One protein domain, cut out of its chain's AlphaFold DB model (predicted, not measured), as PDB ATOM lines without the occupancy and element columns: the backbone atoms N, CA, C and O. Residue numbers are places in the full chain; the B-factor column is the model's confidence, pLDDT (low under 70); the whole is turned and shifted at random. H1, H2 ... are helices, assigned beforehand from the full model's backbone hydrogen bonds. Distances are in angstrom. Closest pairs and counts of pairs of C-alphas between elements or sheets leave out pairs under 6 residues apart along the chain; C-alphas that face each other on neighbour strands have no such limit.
ATOM      1  N   ARG A 642     -18.538  14.540 -30.088       76.25
ATOM      2  CA  ARG A 642     -17.114  14.870 -30.007       76.25
ATOM      3  C   ARG A 642     -16.257  13.622 -29.800       76.25
ATOM      4  O   ARG A 642     -15.134  13.574 -30.307       76.25
ATOM      5  N   LEU A 643     -16.761  12.619 -29.077       78.19
ATOM      6  CA  LEU A 643     -16.119  11.304 -28.978       78.19
ATOM      7  C   LEU A 643     -16.149  10.608 -30.339       78.19
ATOM      8  O   LEU A 643     -15.114  10.113 -30.781       78.19
ATOM      9  N   THR A 644     -17.282  10.674 -31.040       83.06
ATOM     10  CA  THR A 644     -17.427  10.174 -32.414       83.06
ATOM     11  C   THR A 644     -16.434  10.848 -33.365       83.06
ATOM     12  O   THR A 644     -15.721  10.160 -34.090       83.06
ATOM     13  N   TYR A 645     -16.284  12.175 -33.305       84.06
ATOM     14  CA  TYR A 645     -15.309  12.930 -34.097       84.06
ATOM     15  C   TYR A 645     -13.858  12.536 -33.785       84.06
ATOM     16  O   TYR A 645     -13.065  12.311 -34.701       84.06
ATOM     17  N   LYS A 646     -13.495  12.426 -32.499       84.38
ATOM     18  CA  LYS A 646     -12.148  11.990 -32.087       84.38
ATOM     19  C   LYS A 646     -11.851  10.581 -32.593       84.38
ATOM     20  O   LYS A 646     -10.776  10.349 -33.141       84.38
ATOM     21  N   GLN A 647     -12.811   9.671 -32.467       86.88
ATOM     22  CA  GLN A 647     -12.675   8.299 -32.940       86.88
ATOM     23  C   GLN A 647     -12.609   8.225 -34.478       86.88
ATOM     24  O   GLN A 647     -11.779   7.495 -35.011       86.88
ATOM     25  N   LEU A 648     -13.370   9.057 -35.199       86.38
ATOM     26  CA  LEU A 648     -13.270   9.221 -36.657       86.38
ATOM     27  C   LEU A 648     -11.908   9.764 -37.102       86.38
ATOM     28  O   LEU A 648     -11.405   9.372 -38.154       86.38
ATOM     29  N   CYS A 649     -11.293  10.663 -36.329       84.69
ATOM     30  CA  CYS A 649      -9.926  11.116 -36.596       84.69
ATOM     31  C   CYS A 649      -8.932   9.950 -36.493       84.69
ATOM     32  O   CYS A 649      -8.097   9.789 -37.381       84.69
ATOM     33  N   VAL A 650      -9.067   9.109 -35.460       87.12
ATOM     34  CA  VAL A 650      -8.250   7.895 -35.277       87.12
ATOM     35  C   VAL A 650      -8.491   6.889 -36.408       87.12
ATOM     36  O   VAL A 650      -7.540   6.306 -36.930       87.12
ATOM     37  N   GLU A 651      -9.744   6.723 -36.843       88.31
ATOM     38  CA  GLU A 651     -10.108   5.895 -37.997       88.31
ATOM     39  C   GLU A 651      -9.418   6.389 -39.280       88.31
ATOM     40  O   GLU A 651      -8.748   5.616 -39.969       88.31
ATOM     41  N   LYS A 652      -9.511   7.692 -39.578       85.69
ATOM     42  CA  LYS A 652      -8.866   8.309 -40.750       85.69
ATOM     43  C   LYS A 652      -7.346   8.202 -40.702       85.69
ATOM     44  O   LYS A 652      -6.727   7.972 -41.738       85.69
ATOM     45  N   GLU A 653      -6.741   8.331 -39.527       86.69
ATOM     46  CA  GLU A 653      -5.299   8.165 -39.355       86.69
ATOM     47  C   GLU A 653      -4.860   6.714 -39.602       86.69
ATOM     48  O   GLU A 653      -3.850   6.482 -40.268       86.69
ATOM     49  N   ALA A 654      -5.631   5.730 -39.128       86.06
ATOM     50  CA  ALA A 654      -5.377   4.317 -39.411       86.06
ATOM     51  C   ALA A 654      -5.496   4.005 -40.914       86.06
ATOM     52  O   ALA A 654      -4.653   3.294 -41.462       86.06
ATOM     53  N   ILE A 655      -6.484   4.596 -41.599       87.38
ATOM     54  CA  ILE A 655      -6.649   4.501 -43.059       87.38
ATOM     55  C   ILE A 655      -5.458   5.134 -43.790       87.38
ATOM     56  O   ILE A 655      -4.901   4.520 -44.698       87.38
ATOM     57  N   ALA A 656      -5.031   6.331 -43.382       85.88
ATOM     58  CA  ALA A 656      -3.890   7.019 -43.982       85.88
ATOM     59  C   ALA A 656      -2.578   6.244 -43.781       85.88
ATOM     60  O   ALA A 656      -1.795   6.118 -44.716       85.88
ATOM     61  N   LYS A 657      -2.356   5.667 -42.591       87.81
ATOM     62  CA  LYS A 657      -1.190   4.817 -42.295       87.81
ATOM     63  C   LYS A 657      -1.161   3.552 -43.148       87.81
ATOM     64  O   LYS A 657      -0.087   3.158 -43.594       87.81
ATOM     65  N   LEU A 658      -2.319   2.937 -43.390       88.38
ATOM     66  CA  LEU A 658      -2.439   1.789 -44.289       88.38
ATOM     67  C   LEU A 658      -2.109   2.181 -45.737       88.38
ATOM     68  O   LEU A 658      -1.267   1.535 -46.353       88.38
ATOM     69  N   LEU A 659      -2.708   3.264 -46.245       86.62
ATOM     70  CA  LEU A 659      -2.444   3.793 -47.591       86.62
ATOM     71  C   LEU A 659      -0.971   4.157 -47.787       86.62
ATOM     72  O   LEU A 659      -0.371   3.778 -48.787       86.62
ATOM     73  N   GLN A 660      -0.365   4.835 -46.811       85.56
ATOM     74  CA  GLN A 660       1.047   5.198 -46.869       85.56
ATOM     75  C   GLN A 660       1.945   3.956 -46.849       85.56
ATOM     76  O   GLN A 660       2.868   3.868 -47.642       85.56
ATOM     77  N   ALA A 661       1.658   2.959 -46.006       83.94
ATOM     78  CA  ALA A 661       2.431   1.716 -45.977       83.94
ATOM     79  C   ALA A 661       2.321   0.908 -47.285       83.94
ATOM     80  O   ALA A 661       3.278   0.230 -47.657       83.94
ATOM     81  N   GLN A 662       1.181   0.996 -47.981       86.88
ATOM     82  CA  GLN A 662       0.989   0.414 -49.313       86.88
ATOM     83  C   GLN A 662       1.779   1.171 -50.389       86.88
ATOM     84  O   GLN A 662       2.390   0.535 -51.241       86.88
ATOM     85  N   LEU A 663       1.796   2.506 -50.330       85.81
ATOM     86  CA  LEU A 663       2.574   3.355 -51.240       85.81
ATOM     87  C   LEU A 663       4.087   3.198 -51.033       85.81
ATOM     88  O   LEU A 663       4.837   3.150 -52.000       85.81
ATOM     89  N   ASP A 664       4.520   3.062 -49.780       84.81
ATOM     90  CA  ASP A 664       5.920   2.863 -49.392       84.81
ATOM     91  C   ASP A 664       6.427   1.433 -49.691       84.81
ATOM     92  O   ASP A 664       7.588   1.128 -49.418       84.81
ATOM     93  N   GLY A 665       5.569   0.532 -50.192       81.19
ATOM     94  CA  GLY A 665       5.933  -0.852 -50.514       81.19
ATOM     95  C   GLY A 665       6.376  -1.679 -49.302       81.19
ATOM     96  O   GLY A 665       7.272  -2.513 -49.419       81.19
ATOM     97  N   LYS A 666       5.797  -1.430 -48.117       82.81
ATOM     98  CA  LYS A 666       6.178  -2.138 -46.883       82.81
ATOM     99  C   LYS A 666       5.770  -3.611 -46.913       82.81
ATOM    100  O   LYS A 666       4.865  -4.009 -47.641       82.81
ATOM    101  N   ASP A 667       6.432  -4.405 -46.073       82.25
ATOM    102  CA  ASP A 667       6.223  -5.850 -45.958       82.25
ATOM    103  C   ASP A 667       4.720  -6.218 -45.841       82.25
ATOM    104  O   ASP A 667       3.995  -5.595 -45.048       82.25
ATOM    105  N   PRO A 668       4.236  -7.235 -46.586       81.94
ATOM    106  CA  PRO A 668       2.847  -7.700 -46.534       81.94
ATOM    107  C   PRO A 668       2.320  -7.993 -45.120       81.94
ATOM    108  O   PRO A 668       1.134  -7.792 -44.849       81.94
ATOM    109  N   SER A 669       3.184  -8.428 -44.199       79.75
ATOM    110  CA  SER A 669       2.838  -8.672 -42.793       79.75
ATOM    111  C   SER A 669       2.477  -7.384 -42.038       79.75
ATOM    112  O   SER A 669       1.508  -7.358 -41.279       79.75
ATOM    113  N   VAL A 670       3.184  -6.281 -42.306       80.81
ATOM    114  CA  VAL A 670       2.921  -4.956 -41.720       80.81
ATOM    115  C   VAL A 670       1.631  -4.363 -42.286       80.81
ATOM    116  O   VAL A 670       0.826  -3.799 -41.543       80.81
ATOM    117  N   ILE A 671       1.391  -4.537 -43.590       84.25
ATOM    118  CA  ILE A 671       0.141  -4.120 -44.241       84.25
ATOM    119  C   ILE A 671      -1.057  -4.881 -43.651       84.25
ATOM    120  O   ILE A 671      -2.114  -4.281 -43.445       84.25
ATOM    121  N   ARG A 672      -0.897  -6.172 -43.322       86.75
ATOM    122  CA  ARG A 672      -1.943  -6.975 -42.666       86.75
ATOM    123  C   ARG A 672      -2.307  -6.430 -41.283       86.75
ATOM    124  O   ARG A 672      -3.477  -6.165 -41.036       86.75
ATOM    125  N   VAL A 673      -1.317  -6.157 -40.432       87.50
ATOM    126  CA  VAL A 673      -1.541  -5.592 -39.083       87.50
ATOM    127  C   VAL A 673      -2.205  -4.212 -39.149       87.50
ATOM    128  O   VAL A 673      -3.107  -3.902 -38.372       87.50
ATOM    129  N   LEU A 674      -1.793  -3.360 -40.094       86.94
ATOM    130  CA  LEU A 674      -2.418  -2.046 -40.285       86.94
ATOM    131  C   LEU A 674      -3.860  -2.153 -40.801       86.94
ATOM    132  O   LEU A 674      -4.691  -1.317 -40.443       86.94
ATOM    133  N   ARG A 675      -4.174  -3.181 -41.599       88.44
ATOM    134  CA  ARG A 675      -5.537  -3.472 -42.062       88.44
ATOM    135  C   ARG A 675      -6.440  -3.905 -40.909       88.44
ATOM    136  O   ARG A 675      -7.498  -3.306 -40.745       88.44
ATOM    137  N   GLU A 676      -5.988  -4.849 -40.088       88.12
ATOM    138  CA  GLU A 676      -6.704  -5.303 -38.886       88.12
ATOM    139  C   GLU A 676      -6.968  -4.128 -37.931       88.12
ATOM    140  O   GLU A 676      -8.093  -3.905 -37.487       88.12
ATOM    141  N   ARG A 677      -5.954  -3.282 -37.704       87.94
ATOM    142  CA  ARG A 677      -6.096  -2.079 -36.874       87.94
ATOM    143  C   ARG A 677      -7.089  -1.077 -37.463       87.94
ATOM    144  O   ARG A 677      -7.844  -0.464 -36.715       87.94
ATOM    145  N   LYS A 678      -7.113  -0.894 -38.787       91.31
ATOM    146  CA  LYS A 678      -8.101  -0.040 -39.467       91.31
ATOM    147  C   LYS A 678      -9.519  -0.588 -39.295       91.31
ATOM    148  O   LYS A 678     -10.418   0.184 -38.979       91.31
ATOM    149  N   GLU A 679      -9.722  -1.891 -39.464       88.62
ATOM    150  CA  GLU A 679     -11.026  -2.543 -39.271       88.62
ATOM    151  C   GLU A 679     -11.521  -2.415 -37.823       88.62
ATOM    152  O   GLU A 679     -12.678  -2.053 -37.604       88.62
ATOM    153  N   GLU A 680     -10.629  -2.567 -36.840       90.75
ATOM    154  CA  GLU A 680     -10.930  -2.336 -35.423       90.75
ATOM    155  C   GLU A 680     -11.410  -0.895 -35.159       90.75
ATOM    156  O   GLU A 680     -12.419  -0.680 -34.479       90.75
ATOM    157  N   GLN A 681     -10.724   0.116 -35.711       89.62
ATOM    158  CA  GLN A 681     -11.129   1.515 -35.520       89.62
ATOM    159  C   GLN A 681     -12.448   1.846 -36.234       89.62
ATOM    160  O   GLN A 681     -13.241   2.627 -35.702       89.62
ATOM    161  N   VAL A 682     -12.710   1.242 -37.399       87.19
ATOM    162  CA  VAL A 682     -13.987   1.390 -38.123       87.19
ATOM    163  C   VAL A 682     -15.138   0.785 -37.317       87.19
ATOM    164  O   VAL A 682     -16.185   1.418 -37.189       87.19
ATOM    165  N   ALA A 683     -14.944  -0.394 -36.715       86.94
ATOM    166  CA  ALA A 683     -15.947  -1.036 -35.869       86.94
ATOM    167  C   ALA A 683     -16.285  -0.186 -34.631       86.94
ATOM    168  O   ALA A 683     -17.460   0.051 -34.351       86.94
ATOM    169  N   LYS A 684     -15.268   0.360 -33.946       87.62
ATOM    170  CA  LYS A 684     -15.460   1.284 -32.810       87.62
ATOM    171  C   LYS A 684     -16.220   2.547 -33.214       87.62
ATOM    172  O   LYS A 684     -17.112   2.989 -32.497       87.62
ATOM    173  N   THR A 685     -15.896   3.107 -34.376       87.75
ATOM    174  CA  THR A 685     -16.567   4.301 -34.904       87.75
ATOM    175  C   THR A 685     -18.030   4.027 -35.242       87.75
ATOM    176  O   THR A 685     -18.900   4.804 -34.861       87.75
ATOM    177  N   ASN A 686     -18.320   2.905 -35.910       86.00
ATOM    178  CA  ASN A 686     -19.691   2.498 -36.211       86.00
ATOM    179  C   ASN A 686     -20.500   2.255 -34.935       86.00
ATOM    180  O   ASN A 686     -21.637   2.702 -34.862       86.00
ATOM    181  N   GLY A 687     -19.904   1.637 -33.910       85.19
ATOM    182  CA  GLY A 687     -20.545   1.477 -32.605       85.19
ATOM    183  C   GLY A 687     -20.952   2.815 -31.978       85.19
ATOM    184  O   GLY A 687     -22.086   2.960 -31.532       85.19
ATOM    185  N   LEU A 688     -20.072   3.823 -32.003       84.38
ATOM    186  CA  LEU A 688     -20.384   5.162 -31.483       84.38
ATOM    187  C   LEU A 688     -21.469   5.884 -32.300       84.38
ATOM    188  O   LEU A 688     -22.338   6.520 -31.713       84.38
ATOM    189  N   ILE A 689     -21.441   5.767 -33.631       84.69
ATOM    190  CA  ILE A 689     -22.442   6.375 -34.524       84.69
ATOM    191  C   ILE A 689     -23.825   5.740 -34.308       84.69
ATOM    192  O   ILE A 689     -24.810   6.466 -34.176       84.69
ATOM    193  N   THR A 690     -23.898   4.410 -34.212       83.38
ATOM    194  CA  THR A 690     -25.152   3.679 -33.971       83.38
ATOM    195  C   THR A 690     -25.716   3.976 -32.584       83.38
ATOM    196  O   THR A 690     -26.904   4.257 -32.461       83.38
ATOM    197  N   ASN A 691     -24.870   4.001 -31.547       79.12
ATOM    198  CA  ASN A 691     -25.293   4.338 -30.182       79.12
ATOM    199  C   ASN A 691     -25.790   5.787 -30.054       79.12
ATOM    200  O   ASN A 691     -26.600   6.078 -29.179       79.12
ATOM    201  N   ALA A 692     -25.317   6.691 -30.917       74.31
ATOM    202  CA  ALA A 692     -25.787   8.072 -30.994       74.31
ATOM    203  C   ALA A 692     -27.039   8.248 -31.879       74.31
ATOM    204  O   ALA A 692     -27.521   9.369 -32.020       74.31
ATOM    205  N   GLY A 693     -27.554   7.179 -32.505       76.56
ATOM    206  CA  GLY A 693     -28.695   7.247 -33.426       76.56
ATOM    207  C   GLY A 693     -28.409   8.027 -34.716       76.56
ATOM    208  O   GLY A 693     -29.324   8.570 -35.330       76.56
ATOM    209  N   GLN A 694     -27.140   8.133 -35.120       82.12
ATOM    210  CA  GLN A 694     -26.707   8.984 -36.231       82.12
ATOM    211  C   GLN A 694     -26.430   8.196 -37.507       82.12
ATOM    212  O   GLN A 694     -26.136   7.004 -37.492       82.12
ATOM    213  N   ASN A 695     -26.452   8.895 -38.645       80.38
ATOM    214  CA  ASN A 695     -26.045   8.336 -39.929       80.38
ATOM    215  C   ASN A 695     -24.580   8.693 -40.237       80.38
ATOM    216  O   ASN A 695     -24.162   9.846 -40.114       80.38
ATOM    217  N   ARG A 696     -23.803   7.716 -40.716       81.88
ATOM    218  CA  ARG A 696     -22.401   7.887 -41.129       81.88
ATOM    219  C   ARG A 696     -22.218   8.926 -42.248       81.88
ATOM    220  O   ARG A 696     -21.149   9.527 -42.337       81.88
ATOM    221  N   ALA A 697     -23.254   9.210 -43.040       78.81
ATOM    222  CA  ALA A 697     -23.251  10.286 -44.035       78.81
ATOM    223  C   ALA A 697     -23.034  11.688 -43.420       78.81
ATOM    224  O   ALA A 697     -22.317  12.505 -44.000       78.81
ATOM    225  N   LEU A 698     -23.553  11.945 -42.209       75.25
ATOM    226  CA  LEU A 698     -23.381  13.219 -41.483       75.25
ATOM    227  C   LEU A 698     -21.928  13.470 -41.042       75.25
ATOM    228  O   LEU A 698     -21.548  14.607 -40.756       75.25
ATOM    229  N   TRP A 699     -21.115  12.413 -41.028       82.56
ATOM    230  CA  TRP A 699     -19.696  12.409 -40.675       82.56
ATOM    231  C   TRP A 699     -18.765  12.293 -41.897       82.56
ATOM    232  O   TRP A 699     -17.542  12.182 -41.757       82.56
ATOM    233  N   GLY A 700     -19.339  12.312 -43.106       78.88
ATOM    234  CA  GLY A 700     -18.614  12.275 -44.373       78.88
ATOM    235  C   GLY A 700     -17.820  13.556 -44.663       78.88
ATOM    236  O   GLY A 700     -17.837  14.514 -43.896       78.88
ATOM    237  N   ARG A 701     -17.124  13.594 -45.808       65.56
ATOM    238  CA  ARG A 701     -16.219  14.700 -46.201       65.56
ATOM    239  C   ARG A 701     -16.892  16.083 -46.230       65.56
ATOM    240  O   ARG A 701     -16.208  17.060 -45.961       65.56
ATOM    241  N   ASN A 702     -18.201  16.131 -46.492       67.38
ATOM    242  CA  ASN A 702     -19.033  17.342 -46.476       67.38
ATOM    243  C   ASN A 702     -20.173  17.249 -45.444       67.38
ATOM    244  O   ASN A 702     -21.163  17.969 -45.541       67.38
ATOM    245  N   GLY A 703     -20.076  16.317 -44.497       73.44
ATOM    246  CA  GLY A 703     -21.110  16.101 -43.498       73.44
ATOM    247  C   GLY A 703     -21.186  17.268 -42.513       73.44
ATOM    248  O   GLY A 703     -20.158  17.793 -42.078       73.44
ATOM    249  N   VAL A 704     -22.405  17.666 -42.148       70.62
ATOM    250  CA  VAL A 704     -22.665  18.811 -41.260       70.62
ATOM    251  C   VAL A 704     -21.957  18.644 -39.908       70.62
ATOM    252  O   VAL A 704     -21.302  19.572 -39.433       70.62
ATOM    253  N   LEU A 705     -22.005  17.442 -39.319       73.44
ATOM    254  CA  LEU A 705     -21.363  17.154 -38.031       73.44
ATOM    255  C   LEU A 705     -19.835  17.108 -38.154       73.44
ATOM    256  O   LEU A 705     -19.136  17.677 -37.315       73.44
ATOM    257  N   TRP A 706     -19.303  16.512 -39.227       80.69
ATOM    258  CA  TRP A 706     -17.858  16.525 -39.483       80.69
ATOM    259  C   TRP A 706     -17.316  17.954 -39.592       80.69
ATOM    260  O   TRP A 706     -16.354  18.295 -38.903       80.69
ATOM    261  N   ASN A 707     -17.954  18.799 -40.405       73.62
ATOM    262  CA  ASN A 707     -17.529  20.183 -40.613       73.62
ATOM    263  C   ASN A 707     -17.589  20.990 -39.313       73.62
ATOM    264  O   ASN A 707     -16.622  21.663 -38.964       73.62
ATOM    265  N   ARG A 708     -18.673  20.855 -38.541       72.19
ATOM    266  CA  ARG A 708     -18.841  21.524 -37.244       72.19
ATOM    267  C   ARG A 708     -17.696  21.213 -36.276       72.19
ATOM    268  O   ARG A 708     -17.023  22.124 -35.797       72.19
ATOM    269  N   TYR A 709     -17.436  19.934 -36.002       75.88
ATOM    270  CA  TYR A 709     -16.395  19.547 -35.043       75.88
ATOM    271  C   TYR A 709     -14.975  19.743 -35.587       75.88
ATOM    272  O   TYR A 709     -14.063  20.061 -34.821       75.88
ATOM    273  N   SER A 710     -14.787  19.643 -36.905       78.88
ATOM    274  CA  SER A 710     -13.512  19.950 -37.554       78.88
ATOM    275  C   SER A 710     -13.153  21.434 -37.468       78.88
ATOM    276  O   SER A 710     -12.010  21.769 -37.140       78.88
ATOM    277  N   HIS A 711     -14.121  22.335 -37.665       75.50
ATOM    278  CA  HIS A 711     -13.911  23.773 -37.502       75.50
ATOM    279  C   HIS A 711     -13.647  24.152 -36.037       75.50
ATOM    280  O   HIS A 711     -12.715  24.911 -35.778       75.50
ATOM    281  N   LEU A 712     -14.371  23.572 -35.070       72.50
ATOM    282  CA  LEU A 712     -14.123  23.807 -33.637       72.50
ATOM    283  C   LEU A 712     -12.699  23.407 -33.211       72.50
ATOM    284  O   LEU A 712     -12.025  24.146 -32.495       72.50
ATOM    285  N   GLU A 713     -12.215  22.255 -33.676       77.00
ATOM    286  CA  GLU A 713     -10.848  21.796 -33.398       77.00
ATOM    287  C   GLU A 713      -9.798  22.693 -34.082       77.00
ATOM    288  O   GLU A 713      -8.710  22.922 -33.553       77.00
ATOM    289  N   THR A 714     -10.129  23.233 -35.256       80.06
ATOM    290  CA  THR A 714      -9.286  24.183 -35.994       80.06
ATOM    291  C   THR A 714      -9.167  25.516 -35.257       80.06
ATOM    292  O   THR A 714      -8.052  26.008 -35.086       80.06
ATOM    293  N   VAL A 715     -10.273  26.069 -34.745       72.62
ATOM    294  CA  VAL A 715     -10.268  27.286 -33.912       72.62
ATOM    295  C   VAL A 715      -9.433  27.074 -32.647       72.62
ATOM    296  O   VAL A 715      -8.554  27.882 -32.360       72.62
ATOM    297  N   ALA A 716      -9.601  25.944 -31.952       73.25
ATOM    298  CA  ALA A 716      -8.793  25.621 -30.772       73.25
ATOM    299  C   ALA A 716      -7.284  25.539 -31.090       73.25
ATOM    300  O   ALA A 716      -6.443  26.009 -30.320       73.25
ATOM    301  N   LYS A 717      -6.910  24.982 -32.252       81.44
ATOM    302  CA  LYS A 717      -5.512  24.974 -32.719       81.44
ATOM    303  C   LYS A 717      -4.991  26.386 -32.995       81.44
ATOM    304  O   LYS A 717      -3.860  26.688 -32.614       81.44
ATOM    305  N   LEU A 718      -5.796  27.244 -33.625       81.12
ATOM    306  CA  LEU A 718      -5.443  28.644 -33.881       81.12
ATOM    307  C   LEU A 718      -5.216  29.415 -32.579       81.12
ATOM    308  O   LEU A 718      -4.210  30.112 -32.469       81.12
ATOM    309  N   GLU A 719      -6.072  29.232 -31.572       70.88
ATOM    310  CA  GLU A 719      -5.905  29.843 -30.247       70.88
ATOM    311  C   GLU A 719      -4.572  29.441 -29.605       70.88
ATOM    312  O   GLU A 719      -3.835  30.300 -29.117       70.88
ATOM    313  N   VAL A 720      -4.218  28.152 -29.634       78.25
ATOM    314  CA  VAL A 720      -2.949  27.661 -29.070       78.25
ATOM    315  C   VAL A 720      -1.744  28.286 -29.777       78.25
ATOM    316  O   VAL A 720      -0.793  28.709 -29.115       78.25
ATOM    317  N   ILE A 721      -1.769  28.357 -31.110       80.12
ATOM    318  CA  ILE A 721      -0.695  28.977 -31.900       80.12
ATOM    319  C   ILE A 721      -0.605  30.476 -31.576       80.12
ATOM    320  O   ILE A 721       0.484  30.992 -31.318       80.12
ATOM    321  N   TYR A 722      -1.739  31.169 -31.492       78.06
ATOM    322  CA  TYR A 722      -1.786  32.593 -31.173       78.06
ATOM    323  C   TYR A 722      -1.251  32.908 -29.768       78.06
ATOM    324  O   TYR A 722      -0.442  33.821 -29.592       78.06
ATOM    325  N   HIS A 723      -1.598  32.101 -28.762       71.44
ATOM    326  CA  HIS A 723      -1.051  32.241 -27.407       71.44
ATOM    327  C   HIS A 723       0.474  32.058 -27.371       71.44
ATOM    328  O   HIS A 723       1.168  32.766 -26.634       71.44
ATOM    329  N   LYS A 724       1.027  31.144 -28.183       78.44
ATOM    330  CA  LYS A 724       2.486  31.004 -28.330       78.44
ATOM    331  C   LYS A 724       3.110  32.263 -28.931       78.44
ATOM    332  O   LYS A 724       4.125  32.729 -28.405       78.44
ATOM    333  N   ILE A 725       2.490  32.837 -29.968       78.56
ATOM    334  CA  ILE A 725       2.925  34.096 -30.595       78.56
ATOM    335  C   ILE A 725       2.968  35.220 -29.551       78.56
ATOM    336  O   ILE A 725       4.010  35.862 -29.401       78.56
ATOM    337  N   LEU A 726       1.896  35.404 -28.772       70.75
ATOM    338  CA  LEU A 726       1.826  36.426 -27.721       70.75
ATOM    339  C   LEU A 726       2.893  36.235 -26.641       70.75
ATOM    340  O   LEU A 726       3.595  37.183 -26.290       70.75
ATOM    341  N   LYS A 727       3.070  35.008 -26.140       70.69
ATOM    342  CA  LYS A 727       4.076  34.705 -25.112       70.69
ATOM    343  C   LYS A 727       5.493  35.005 -25.605       70.69
ATOM    344  O   LYS A 727       6.299  35.587 -24.876       70.69
ATOM    345  N   SER A 728       5.804  34.636 -26.850       73.62
ATOM    346  CA  SER A 728       7.087  34.961 -27.476       73.62
ATOM    347  C   SER A 728       7.255  36.465 -27.717       73.62
ATOM    348  O   SER A 728       8.339  36.995 -27.472       73.62
ATOM    349  N   ALA A 729       6.202  37.170 -28.138       70.50
ATOM    350  CA  ALA A 729       6.226  38.617 -28.346       70.50
ATOM    351  C   ALA A 729       6.426  39.393 -27.030       70.50
ATOM    352  O   ALA A 729       7.262  40.294 -26.977       70.50
ATOM    353  N   ALA A 730       5.736  39.006 -25.952       64.25
ATOM    354  CA  ALA A 730       5.868  39.611 -24.626       64.25
ATOM    355  C   ALA A 730       7.266  39.391 -24.022       64.25
ATOM    356  O   ALA A 730       7.880  40.331 -23.510       64.25
ATOM    357  N   SER A 731       7.808  38.172 -24.143       67.62
ATOM    358  CA  SER A 731       9.181  37.862 -23.724       67.62
ATOM    359  C   SER A 731      10.206  38.729 -24.471       67.62
ATOM    360  O   SER A 731      11.060  39.370 -23.853       67.62
ATOM    361  N   ARG A 732      10.044  38.861 -25.797       69.69
ATOM    362  CA  ARG A 732      10.871  39.741 -26.636       69.69
ATOM    363  C   ARG A 732      10.775  41.207 -26.208       69.69
ATOM    364  O   ARG A 732      11.802  41.878 -26.123       69.69
ATOM    365  N   ALA A 733       9.572  41.711 -25.933       62.62
ATOM    366  CA  ALA A 733       9.364  43.091 -25.495       62.62
ATOM    367  C   ALA A 733      10.043  43.376 -24.142       62.62
ATOM    368  O   ALA A 733      10.668  44.428 -23.968       62.62
ATOM    369  N   MET A 734       9.993  42.429 -23.199       62.69
ATOM    370  CA  MET A 734      10.702  42.536 -21.919       62.69
ATOM    371  C   MET A 734      12.226  42.512 -22.086       62.69
ATOM    372  O   MET A 734      12.920  43.350 -21.503       62.69
ATOM    373  N   GLU A 735      12.768  41.602 -22.900       66.50
ATOM    374  CA  GLU A 735      14.204  41.574 -23.202       66.50
ATOM    375  C   GLU A 735      14.670  42.863 -23.886       66.50
ATOM    376  O   GLU A 735      15.707  43.421 -23.515       66.50
ATOM    377  N   PHE A 736      13.876  43.387 -24.820       62.59
ATOM    378  CA  PHE A 736      14.153  44.653 -25.484       62.59
ATOM    379  C   PHE A 736      14.200  45.825 -24.498       62.59
ATOM    380  O   PHE A 736      15.172  46.585 -24.501       62.59
ATOM    381  N   ARG A 737      13.217  45.947 -23.596       58.25
ATOM    382  CA  ARG A 737      13.221  46.980 -22.541       58.25
ATOM    383  C   ARG A 737      14.449  46.852 -21.633       58.25
ATOM    384  O   ARG A 737      15.109  47.853 -21.347       58.25
ATOM    385  N   ASN A 738      14.812  45.628 -21.246       59.28
ATOM    386  CA  ASN A 738      15.995  45.355 -20.425       59.28
ATOM    387  C   ASN A 738      17.315  45.703 -21.137       59.28
ATOM    388  O   ASN A 738      18.253  46.182 -20.497       59.28
ATOM    389  N   LEU A 739      17.399  45.487 -22.453       61.72
ATOM    390  CA  LEU A 739      18.557  45.851 -23.275       61.72
ATOM    391  C   LEU A 739      18.645  47.363 -23.505       61.72
ATOM    392  O   LEU A 739      19.716  47.942 -23.338       61.72
ATOM    393  N   LYS A 740      17.521  48.024 -23.807       54.50
ATOM    394  CA  LYS A 740      17.434  49.483 -23.984       54.50
ATOM    395  C   LYS A 740      17.828  50.237 -22.710       54.50
ATOM    396  O   LYS A 740      18.473  51.276 -22.794       54.50
ATOM    397  N   GLY A 741      17.527  49.679 -21.534       54.19
ATOM    398  CA  GLY A 741      17.984  50.209 -20.244       54.19
ATOM    399  C   GLY A 741      19.490  50.058 -19.977       54.19
ATOM    400  O   GLY A 741      20.013  50.719 -19.083       54.19
ATOM    401  N   ARG A 742      20.204  49.210 -20.733       56.25
ATOM    402  CA  ARG A 742      21.629  48.880 -20.520       56.25
ATOM    403  C   ARG A 742      22.577  49.443 -21.584       56.25
ATOM    404  O   ARG A 742      23.790  49.361 -21.396       56.25
ATOM    405  N   VAL A 743      22.065  49.984 -22.690       54.16
ATOM    406  CA  VAL A 743      22.871  50.402 -23.850       54.16
ATOM    407  C   VAL A 743      22.654  51.884 -24.143       54.16
ATOM    408  O   VAL A 743      21.524  52.334 -24.306       54.16
ATOM    409  N   SER A 744      23.742  52.647 -24.261       46.50
ATOM    410  CA  SER A 744      23.717  54.055 -24.675       46.50
ATOM    411  C   SER A 744      24.276  54.201 -26.096       46.50
ATOM    412  O   SER A 744      25.441  53.886 -26.326       46.50
ATOM    413  N   GLY A 745      23.467  54.698 -27.041       53.25
ATOM    414  CA  GLY A 745      23.867  54.985 -28.432       53.25
ATOM    415  C   GLY A 745      23.005  54.293 -29.504       53.25
ATOM    416  O   GLY A 745      22.842  53.072 -29.489       53.25
ATOM    417  N   ARG A 746      22.497  55.074 -30.476       51.34
ATOM    418  CA  ARG A 746      21.534  54.653 -31.526       51.34
ATOM    419  C   ARG A 746      22.038  53.464 -32.367       51.34
ATOM    420  O   ARG A 746      21.339  52.469 -32.504       51.34
ATOM    421  N   LYS A 747      23.307  53.491 -32.799       60.19
ATOM    422  CA  LYS A 747      23.924  52.423 -33.620       60.19
ATOM    423  C   LYS A 747      24.127  51.093 -32.878       60.19
ATOM    424  O   LYS A 747      24.025  50.026 -33.479       60.19
ATOM    425  N   GLN A 748      24.439  51.129 -31.579       61.38
ATOM    426  CA  GLN A 748      24.579  49.905 -30.775       61.38
ATOM    427  C   GLN A 748      23.214  49.302 -30.443       61.38
ATOM    428  O   GLN A 748      23.071  48.081 -30.503       61.38
ATOM    429  N   ALA A 749      22.218  50.151 -30.172       57.16
ATOM    430  CA  ALA A 749      20.835  49.728 -30.005       57.16
ATOM    431  C   ALA A 749      20.294  49.061 -31.281       57.16
ATOM    432  O   ALA A 749      19.772  47.959 -31.189       57.16
ATOM    433  N   GLU A 750      20.511  49.636 -32.468       59.06
ATOM    434  CA  GLU A 750      20.107  49.028 -33.750       59.06
ATOM    435  C   GLU A 750      20.806  47.697 -34.045       59.06
ATOM    436  O   GLU A 750      20.187  46.761 -34.550       59.06
ATOM    437  N   LYS A 751      22.102  47.582 -33.735       67.88
ATOM    438  CA  LYS A 751      22.846  46.330 -33.928       67.88
ATOM    439  C   LYS A 751      22.358  45.234 -32.976       67.88
ATOM    440  O   LYS A 751      22.257  44.078 -33.380       67.88
ATOM    441  N   MET A 752      22.036  45.589 -31.729       63.44
ATOM    442  CA  MET A 752      21.428  44.659 -30.775       63.44
ATOM    443  C   MET A 752      19.978  44.334 -31.126       63.44
ATOM    444  O   MET A 752      19.594  43.185 -30.971       63.44
ATOM    445  N   LEU A 753      19.209  45.289 -31.652       60.53
ATOM    446  CA  LEU A 753      17.860  45.063 -32.170       60.53
ATOM    447  C   LEU A 753      17.903  44.042 -33.309       60.53
ATOM    448  O   LEU A 753      17.206  43.041 -33.242       60.53
ATOM    449  N   ARG A 754      18.793  44.218 -34.295       65.50
ATOM    450  CA  ARG A 754      18.989  43.239 -35.378       65.50
ATOM    451  C   ARG A 754      19.393  41.858 -34.853       65.50
ATOM    452  O   ARG A 754      18.844  40.859 -35.304       65.50
ATOM    453  N   ALA A 755      20.290  41.799 -33.867       65.94
ATOM    454  CA  ALA A 755      20.701  40.543 -33.233       65.94
ATOM    455  C   ALA A 755      19.606  39.904 -32.351       65.94
ATOM    456  O   ALA A 755      19.591  38.689 -32.175       65.94
ATOM    457  N   LEU A 756      18.702  40.702 -31.780       65.75
ATOM    458  CA  LEU A 756      17.532  40.238 -31.037       65.75
ATOM    459  C   LEU A 756      16.473  39.710 -32.012       65.75
ATOM    460  O   LEU A 756      15.965  38.612 -31.828       65.75
ATOM    461  N   MET A 757      16.187  40.443 -33.090       60.22
ATOM    462  CA  MET A 757      15.249  40.019 -34.133       60.22
ATOM    463  C   MET A 757      15.702  38.718 -34.804       60.22
ATOM    464  O   MET A 757      14.875  37.837 -35.021       60.22
ATOM    465  N   SER A 758      17.009  38.531 -35.019       63.38
ATOM    466  CA  SER A 758      17.552  37.272 -35.545       63.38
ATOM    467  C   SER A 758      17.454  36.089 -34.567       63.38
ATOM    468  O   SER A 758      17.662  34.951 -34.975       63.38
ATOM    469  N   ARG A 759      17.159  36.325 -33.277       61.47
ATOM    470  CA  ARG A 759      17.025  35.283 -32.239       61.47
ATOM    471  C   ARG A 759      15.601  34.750 -32.065       61.47
ATOM    472  O   ARG A 759      15.439  33.731 -31.399       61.47
ATOM    473  N   TYR A 760      14.589  35.365 -32.684       63.62
ATOM    474  CA  TYR A 760      13.188  34.921 -32.586       63.62
ATOM    475  C   TYR A 760      12.564  34.480 -33.932       63.62
ATOM    476  O   TYR A 760      11.464  34.928 -34.259       63.62
ATOM    477  N   PRO A 761      13.165  33.537 -34.694       66.00
ATOM    478  CA  PRO A 761      12.536  32.959 -35.893       66.00
ATOM    479  C   PRO A 761      11.302  32.098 -35.562       66.00
ATOM    480  O   PRO A 761      10.595  31.628 -36.450       66.00
ATOM    481  N   ALA A 762      11.054  31.838 -34.275       69.00
ATOM    482  CA  ALA A 762       9.870  31.131 -33.806       69.00
ATOM    483  C   ALA A 762       8.579  31.908 -34.104       69.00
ATOM    484  O   ALA A 762       7.634  31.301 -34.579       69.00
ATOM    485  N   ILE A 763       8.548  33.236 -33.925       76.12
ATOM    486  CA  ILE A 763       7.324  34.030 -34.150       76.12
ATOM    487  C   ILE A 763       6.912  33.985 -35.624       76.12
ATOM    488  O   ILE A 763       5.746  33.775 -35.926       76.12
ATOM    489  N   GLU A 764       7.867  34.113 -36.546       79.81
ATOM    490  CA  GLU A 764       7.575  34.059 -37.981       79.81
ATOM    491  C   GLU A 764       7.090  32.666 -38.417       79.81
ATOM    492  O   GLU A 764       6.175  32.552 -39.232       79.81
ATOM    493  N   ARG A 765       7.660  31.599 -37.837       83.88
ATOM    494  CA  ARG A 765       7.175  30.227 -38.052       83.88
ATOM    495  C   ARG A 765       5.763  30.021 -37.511       83.88
ATOM    496  O   ARG A 765       4.946  29.438 -38.211       83.88
ATOM    497  N   GLU A 766       5.473  30.506 -36.307       84.62
ATOM    498  CA  GLU A 766       4.150  30.372 -35.687       84.62
ATOM    499  C   GLU A 766       3.100  31.234 -36.412       84.62
ATOM    500  O   GLU A 766       1.978  30.783 -36.595       84.62
ATOM    501  N   ILE A 767       3.456  32.418 -36.927       83.94
ATOM    502  CA  ILE A 767       2.575  33.234 -37.785       83.94
ATOM    503  C   ILE A 767       2.272  32.518 -39.105       83.94
ATOM    504  O   ILE A 767       1.118  32.464 -39.531       83.94
ATOM    505  N   LYS A 768       3.285  31.920 -39.745       87.19
ATOM    506  CA  LYS A 768       3.086  31.094 -40.946       87.19
ATOM    507  C   LYS A 768       2.171  29.903 -40.649       87.19
ATOM    508  O   LYS A 768       1.247  29.656 -41.417       87.19
ATOM    509  N   ALA A 769       2.380  29.220 -39.522       87.25
ATOM    510  CA  ALA A 769       1.525  28.122 -39.079       87.25
ATOM    511  C   ALA A 769       0.085  28.589 -38.801       87.25
ATOM    512  O   ALA A 769      -0.860  27.939 -39.238       87.25
ATOM    513  N   PHE A 770      -0.093  29.739 -38.145       87.44
ATOM    514  CA  PHE A 770      -1.404  30.334 -37.884       87.44
ATOM    515  C   PHE A 770      -2.155  30.614 -39.187       87.44
ATOM    516  O   PHE A 770      -3.274  30.140 -39.368       87.44
ATOM    517  N   ASN A 771      -1.518  31.312 -40.130       88.75
ATOM    518  CA  ASN A 771      -2.133  31.660 -41.410       88.75
ATOM    519  C   ASN A 771      -2.464  30.412 -42.244       88.75
ATOM    520  O   ASN A 771      -3.513  30.369 -42.878       88.75
ATOM    521  N   GLN A 772      -1.619  29.377 -42.211       89.88
ATOM    522  CA  GLN A 772      -1.890  28.101 -42.885       89.88
ATOM    523  C   GLN A 772      -3.105  27.379 -42.298       89.88
ATOM    524  O   GLN A 772      -3.965  26.913 -43.044       89.88
ATOM    525  N   VAL A 773      -3.204  27.307 -40.969       85.50
ATOM    526  CA  VAL A 773      -4.345  26.671 -40.298       85.50
ATOM    527  C   VAL A 773      -5.624  27.487 -40.522       85.50
ATOM    528  O   VAL A 773      -6.679  26.903 -40.766       85.50
ATOM    529  N   ALA A 774      -5.544  28.820 -40.550       82.81
ATOM    530  CA  ALA A 774      -6.695  29.704 -40.748       82.81
ATOM    531  C   ALA A 774      -7.375  29.517 -42.118       82.81
ATOM    532  O   ALA A 774      -8.588  29.689 -42.234       82.81
ATOM    533  N   VAL A 775      -6.631  29.103 -43.151       84.94
ATOM    534  CA  VAL A 775      -7.190  28.825 -44.489       84.94
ATOM    535  C   VAL A 775      -8.212  27.685 -44.467       84.94
ATOM    536  O   VAL A 775      -9.141  27.699 -45.273       84.94
ATOM    537  N   SER A 776      -8.088  26.739 -43.531       80.38
ATOM    538  CA  SER A 776      -9.020  25.611 -43.406       80.38
ATOM    539  C   SER A 776     -10.398  25.988 -42.847       80.38
ATOM    540  O   SER A 776     -11.324  25.188 -42.943       80.38
ATOM    541  N   LEU A 777     -10.559  27.209 -42.319       73.81
ATOM    542  CA  LEU A 777     -11.868  27.745 -41.955       73.81
ATOM    543  C   LEU A 777     -12.601  28.304 -43.191       73.81
ATOM    544  O   LEU A 777     -11.953  28.855 -44.097       73.81
ATOM    545  N   PRO A 778     -13.948  28.219 -43.231       71.75
ATOM    546  CA  PRO A 778     -14.752  28.859 -44.267       71.75
ATOM    547  C   PRO A 778     -14.447  30.356 -44.368       71.75
ATOM    548  O   PRO A 778     -14.129  30.995 -43.367       71.75
ATOM    549  N   LYS A 779     -14.589  30.936 -45.569       69.62
ATOM    550  CA  LYS A 779     -14.229  32.342 -45.851       69.62
ATOM    551  C   LYS A 779     -14.861  33.334 -44.859       69.62
ATOM    552  O   LYS A 779     -14.196  34.281 -44.467       69.62
ATOM    553  N   ARG A 780     -16.097  33.067 -44.421       60.69
ATOM    554  CA  ARG A 780     -16.840  33.851 -43.417       60.69
ATOM    555  C   ARG A 780     -16.205  33.831 -42.019       60.69
ATOM    556  O   ARG A 780     -16.278  34.820 -41.310       60.69
ATOM    557  N   PHE A 781     -15.550  32.741 -41.625       64.50
ATOM    558  CA  PHE A 781     -14.997  32.530 -40.276       64.50
ATOM    559  C   PHE A 781     -13.464  32.566 -40.250       64.50
ATOM    560  O   PHE A 781     -12.835  32.154 -39.276       64.50
ATOM    561  N   ARG A 782     -12.837  33.045 -41.329       71.44
ATOM    562  CA  ARG A 782     -11.384  33.113 -41.451       71.44
ATOM    563  C   ARG A 782     -10.855  34.405 -40.807       71.44
ATOM    564  O   ARG A 782     -11.194  35.478 -41.303       71.44
ATOM    565  N   PRO A 783     -10.003  34.330 -39.766       70.31
ATOM    566  CA  PRO A 783      -9.378  35.520 -39.194       70.31
ATOM    567  C   PRO A 783      -8.447  36.196 -40.209       70.31
ATOM    568  O   PRO A 783      -7.914  35.545 -41.115       70.31
ATOM    569  N   ALA A 784      -8.229  37.503 -40.040       75.06
ATOM    570  CA  ALA A 784      -7.299  38.257 -40.872       75.06
ATOM    571  C   ALA A 784      -5.885  37.640 -40.815       75.06
ATOM    572  O   ALA A 784      -5.455  37.183 -39.749       75.06
ATOM    573  N   PRO A 785      -5.146  37.611 -41.941       80.06
ATOM    574  CA  PRO A 785      -3.805  37.051 -41.962       80.06
ATOM    575  C   PRO A 785      -2.882  37.861 -41.050       80.06
ATOM    576  O   PRO A 785      -2.777  39.082 -41.167       80.06
ATOM    577  N   LEU A 786      -2.187  37.171 -40.151       79.19
ATOM    578  CA  LEU A 786      -1.230  37.794 -39.250       79.19
ATOM    579  C   LEU A 786       0.036  38.170 -40.016       79.19
ATOM    580  O   LEU A 786       0.593  37.359 -40.763       79.19
ATOM    581  N   THR A 787       0.525  39.382 -39.780       78.81
ATOM    582  CA  THR A 787       1.815  39.859 -40.281       78.81
ATOM    583  C   THR A 787       2.800  40.008 -39.126       78.81
ATOM    584  O   THR A 787       2.423  40.146 -37.962       78.81
ATOM    585  N   MET A 788       4.099  39.969 -39.434       72.19
ATOM    586  CA  MET A 788       5.134  40.200 -38.421       72.19
ATOM    587  C   MET A 788       5.058  41.613 -37.831       72.19
ATOM    588  O   MET A 788       5.430  41.792 -36.670       72.19
ATOM    589  N   ASP A 789       4.600  42.588 -38.615       65.00
ATOM    590  CA  ASP A 789       4.589  44.008 -38.258       65.00
ATOM    591  C   ASP A 789       3.613  44.314 -37.119       65.00
ATOM    592  O   ASP A 789       3.979  45.039 -36.194       65.00
ATOM    593  N   ALA A 790       2.487  43.596 -37.052       64.12
ATOM    594  CA  ALA A 790       1.518  43.677 -35.955       64.12
ATOM    595  C   ALA A 790       2.118  43.465 -34.551       64.12
ATOM    596  O   ALA A 790       1.582  43.937 -33.540       64.12
ATOM    597  N   PHE A 791       3.248  42.756 -34.482       69.44
ATOM    598  CA  PHE A 791       3.935  42.416 -33.243       69.44
ATOM    599  C   PHE A 791       5.250  43.190 -33.053       69.44
ATOM    600  O   PHE A 791       5.927  42.961 -32.047       69.44
ATOM    601  N   ARG A 792       5.665  44.052 -33.996       57.41
ATOM    602  CA  ARG A 792       7.007  44.666 -33.995       57.41
ATOM    603  C   ARG A 792       7.163  45.839 -33.035       57.41
ATOM    604  O   ARG A 792       8.197  45.873 -32.384       57.41
ATOM    605  N   GLU A 793       6.175  46.716 -32.896       52.31
ATOM    606  CA  GLU A 793       6.076  47.783 -31.884       52.31
ATOM    607  C   GLU A 793       4.773  48.551 -32.170       52.31
ATOM    608  O   GLU A 793       4.411  48.725 -33.327       52.31
ATOM    609  N   ALA A 794       4.025  48.971 -31.145       37.78
ATOM    610  CA  ALA A 794       2.828  49.787 -31.345       37.78
ATOM    611  C   ALA A 794       3.243  51.230 -31.679       37.78
ATOM    612  O   ALA A 794       3.521  52.016 -30.778       37.78
ATOM    613  N   THR A 795       3.323  51.563 -32.964       33.47
ATOM    614  CA  THR A 795       3.209  52.947 -33.442       33.47
ATOM    615  C   THR A 795       1.748  53.210 -33.803       33.47
ATOM    616  O   THR A 795       1.065  52.307 -34.282       33.47
ATOM    617  N   SER A 796       1.264  54.417 -33.519       36.31
ATOM    618  CA  SER A 796      -0.154  54.810 -33.493       36.31
ATOM    619  C   SER A 796      -0.922  54.685 -34.815       36.31
ATOM    620  O   SER A 796      -2.144  54.733 -34.772       36.31
ATOM    621  N   ASP A 797      -0.250  54.445 -35.946       37.00
ATOM    622  CA  ASP A 797      -0.871  54.540 -37.278       37.00
ATOM    623  C   ASP A 797      -0.955  53.203 -38.046       37.00
ATOM    624  O   ASP A 797      -1.234  53.181 -39.243       37.00
ATOM    625  N   ASP A 798      -0.730  52.054 -37.393       42.81
ATOM    626  CA  ASP A 798      -0.796  50.750 -38.073       42.81
ATOM    627  C   ASP A 798      -2.215  50.141 -38.064       42.81
ATOM    628  O   ASP A 798      -2.581  49.329 -37.206       42.81
ATOM    629  N   VAL A 799      -3.007  50.505 -39.078       42.56
ATOM    630  CA  VAL A 799      -4.350  49.956 -39.361       42.56
ATOM    631  C   VAL A 799      -4.334  48.424 -39.528       42.56
ATOM    632  O   VAL A 799      -5.322  47.749 -39.224       42.56
ATOM    633  N   ASN A 800      -3.215  47.840 -39.976       42.09
ATOM    634  CA  ASN A 800      -3.088  46.395 -40.186       42.09
ATOM    635  C   ASN A 800      -2.671  45.653 -38.906       42.09
ATOM    636  O   ASN A 800      -3.106  44.520 -38.679       42.09
ATOM    637  N   GLY A 801      -1.900  46.301 -38.031       46.28
ATOM    638  CA  GLY A 801      -1.546  45.794 -36.706       46.28
ATOM    639  C   GLY A 801      -2.740  45.666 -35.754       46.28
ATOM    640  O   GLY A 801      -2.787  44.719 -34.965       46.28
ATOM    641  N   GLY A 802      -3.733  46.558 -35.865       43.72
ATOM    642  CA  GLY A 802      -4.998  46.474 -35.119       43.72
ATOM    643  C   GLY A 802      -5.796  45.205 -35.445       43.72
ATOM    644  O   GLY A 802      -6.109  44.420 -34.551       43.72
ATOM    645  N   LYS A 803      -5.994  44.919 -36.739       49.41
ATOM    646  CA  LYS A 803      -6.730  43.730 -37.225       49.41
ATOM    647  C   LYS A 803      -6.102  42.403 -36.786       49.41
ATOM    648  O   LYS A 803      -6.800  41.410 -36.595       49.41
ATOM    649  N   ALA A 804      -4.781  42.373 -36.630       49.09
ATOM    650  CA  ALA A 804      -4.054  41.199 -36.162       49.09
ATOM    651  C   ALA A 804      -4.197  40.968 -34.646       49.09
ATOM    652  O   ALA A 804      -4.189  39.815 -34.217       49.09
ATOM    653  N   ARG A 805      -4.359  42.028 -33.837       52.41
ATOM    654  CA  ARG A 805      -4.646  41.925 -32.390       52.41
ATOM    655  C   ARG A 805      -6.090  41.503 -32.125       52.41
ATOM    656  O   ARG A 805      -6.332  40.717 -31.210       52.41
ATOM    657  N   ASP A 806      -6.997  41.913 -33.008       54.22
ATOM    658  CA  ASP A 806      -8.398  41.489 -33.027       54.22
ATOM    659  C   ASP A 806      -8.581  40.006 -33.395       54.22
ATOM    660  O   ASP A 806      -9.675  39.473 -33.246       54.22
ATOM    661  N   ALA A 807      -7.534  39.286 -33.821       58.66
ATOM    662  CA  ALA A 807      -7.634  37.866 -34.158       58.66
ATOM    663  C   ALA A 807      -8.070  36.994 -32.965       58.66
ATOM    664  O   ALA A 807      -8.767  36.008 -33.171       58.66
ATOM    665  N   LEU A 808      -7.723  37.351 -31.721       56.88
ATOM    666  CA  LEU A 808      -8.221  36.654 -30.519       56.88
ATOM    667  C   LEU A 808      -9.723  36.857 -30.327       56.88
ATOM    668  O   LEU A 808     -10.443  35.906 -30.030       56.88
ATOM    669  N   PHE A 809     -10.184  38.090 -30.528       54.12
ATOM    670  CA  PHE A 809     -11.598  38.433 -30.495       54.12
ATOM    671  C   PHE A 809     -12.353  37.729 -31.628       54.12
ATOM    672  O   PHE A 809     -13.383  37.118 -31.385       54.12
ATOM    673  N   TYR A 810     -11.787  37.695 -32.836       59.06
ATOM    674  CA  TYR A 810     -12.349  36.980 -33.979       59.06
ATOM    675  C   TYR A 810     -12.403  35.463 -33.750       59.06
ATOM    676  O   TYR A 810     -13.387  34.829 -34.097       59.06
ATOM    677  N   LEU A 811     -11.383  34.861 -33.128       61.72
ATOM    678  CA  LEU A 811     -11.398  33.440 -32.755       61.72
ATOM    679  C   LEU A 811     -12.431  33.147 -31.658       61.72
ATOM    680  O   LEU A 811     -13.092  32.110 -31.707       61.72
ATOM    681  N   HIS A 812     -12.607  34.073 -30.713       54.12
ATOM    682  CA  HIS A 812     -13.641  34.000 -29.685       54.12
ATOM    683  C   HIS A 812     -15.054  34.130 -30.278       54.12
ATOM    684  O   HIS A 812     -15.937  33.353 -29.921       54.12
ATOM    685  N   LEU A 813     -15.253  35.039 -31.239       53.47
ATOM    686  CA  LEU A 813     -16.478  35.140 -32.032       53.47
ATOM    687  C   LEU A 813     -16.707  33.865 -32.840       53.47
ATOM    688  O   LEU A 813     -17.755  33.262 -32.693       53.47
ATOM    689  N   CYS A 814     -15.709  33.346 -33.565       55.84
ATOM    690  CA  CYS A 814     -15.816  32.076 -34.291       55.84
ATOM    691  C   CYS A 814     -16.184  30.894 -33.378       55.84
ATOM    692  O   CYS A 814     -16.859  29.968 -33.817       55.84
ATOM    693  N   ARG A 815     -15.770  30.898 -32.104       56.69
ATOM    694  CA  ARG A 815     -16.164  29.875 -31.122       56.69
ATOM    695  C   ARG A 815     -17.659  29.933 -30.772       56.69
ATOM    696  O   ARG A 815     -18.230  28.884 -30.473       56.69
ATOM    697  N   ASN A 816     -18.266  31.119 -30.815       49.28
ATOM    698  CA  ASN A 816     -19.696  31.338 -30.581       49.28
ATOM    699  C   ASN A 816     -20.525  31.243 -31.884       49.28
ATOM    700  O   ASN A 816     -21.539  30.550 -31.898       49.28
ATOM    701  N   ASP A 817     -20.047  31.826 -32.988       47.00
ATOM    702  CA  ASP A 817     -20.706  31.906 -34.302       47.00
ATOM    703  C   ASP A 817     -20.671  30.593 -35.103       47.00
ATOM    704  O   ASP A 817     -21.534  30.354 -35.942       47.00
ATOM    705  N   LEU A 818     -19.730  29.672 -34.844       47.78
ATOM    706  CA  LEU A 818     -19.773  28.328 -35.456       47.78
ATOM    707  C   LEU A 818     -20.997  27.502 -35.005       47.78
ATOM    708  O   LEU A 818     -21.156  26.358 -35.441       47.78
ATOM    709  N   LEU A 819     -21.841  28.064 -34.132       45.78
ATOM    710  CA  LEU A 819     -23.110  27.509 -33.676       45.78
ATOM    711  C   LEU A 819     -24.333  28.409 -33.944       45.78
ATOM    712  O   LEU A 819     -25.435  27.900 -33.778       45.78
TER     713      LEU A 819
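AT A GLANCE: This is residues 642 to 819 of the 1057 residues of an uncharacterized protein of Ascobolus immersus RN42 (UniProt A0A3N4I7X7). The model has the outline of an L: a hairpin of two long helices, H1 and H2, makes one limb, and the longest helix, H4, leads away from its base as the other. Along H4 the chain folds back as H5 and then H6, and H8 packs on H4 near its first half, after a long link and the small helix H7. The printed part has 178 residues with eight named helices, H1 to H8 in chain order, and no named strand; its class is all helix. It is loose, with a radius of gyration of the C-alphas of 22.9 A, and flat, spanning 69 by 43 by 22 A.

IN THESE COORDINATES: H1, residues 642 to 663, begins with C-alpha 642 at (-17.114, 14.870, -30.007) and is 31.2 A long from first to last C-alpha. H2, residues 668 to 691, is 34.7 A long. H3 is residues 696 to 699, 5.3 A long. H4, residues 704 to 740, is 53.4 A long and ends with C-alpha 740 at (17.434, 49.483, -23.984). H5 is residues 746 to 757, 16.1 A long, and H6 residues 761 to 774, 20.1 A long. H7 is residues 799 to 805, 10.6 A long. H8, residues 807 to 817, is 14.4 A long and ends with C-alpha 817 at (-20.706, 31.906, -34.302).

HOW THE PARTS SIT: H4 is the hub, touching five other helices. H1 and H2 form a helical hairpin and touch at a shallow tilt of 20 degrees, opposite ways; their closest C-alphas, of Glu 651 and Gln 681, are 5.1 A apart. H1, with residues 642 to 645 alone, only just touches H4, with 3 pairs of C-alphas within 8 A, the closest those of Tyr 645 and Tyr 709 at 6.8 A; the two are about perpendicular, at 87 degrees. H3 and H4 touch only at the corner, where the C-alphas of Trp 699 and Trp 706 come closest, 4.7 A apart. H4 and H5 form a second helical hairpin, at a shallow tilt of 31 degrees, closest at the C-alphas of Lys 740 and Ala 749, 6.9 A. H6 touches residues 714 to 729 of H4 at a shallow tilt of 21 degrees, opposite ways; the C-alphas of Ile 725 and Ile 763 are closest, 5.7 A apart. H8 touches residues 712 to 722 of H4 at 20 degrees, a shallow tilt, opposite ways, closest at the C-alphas of Val 715 and Leu 811, 6.4 A. H6 and H8 are apart, and H7 touches no helix. Every O i to N i+4 pair is within hydrogen-bond range in H1, H2, H4, H5, H6 and H8, and 2 of 3 in H7; H3 is too short for such a pair.

THE WHOLE: The two C-alphas farthest apart, of Gly 693 and Gly 745, are 71.2 A apart. The printed part has no cut. The link from H6 to H7, residues 775 to 798, is long; the other links are tight. The mean pLDDT of the printed part is 71.9, and 69 residues are under 70, among them residues 730 to 762 and 789 to 819.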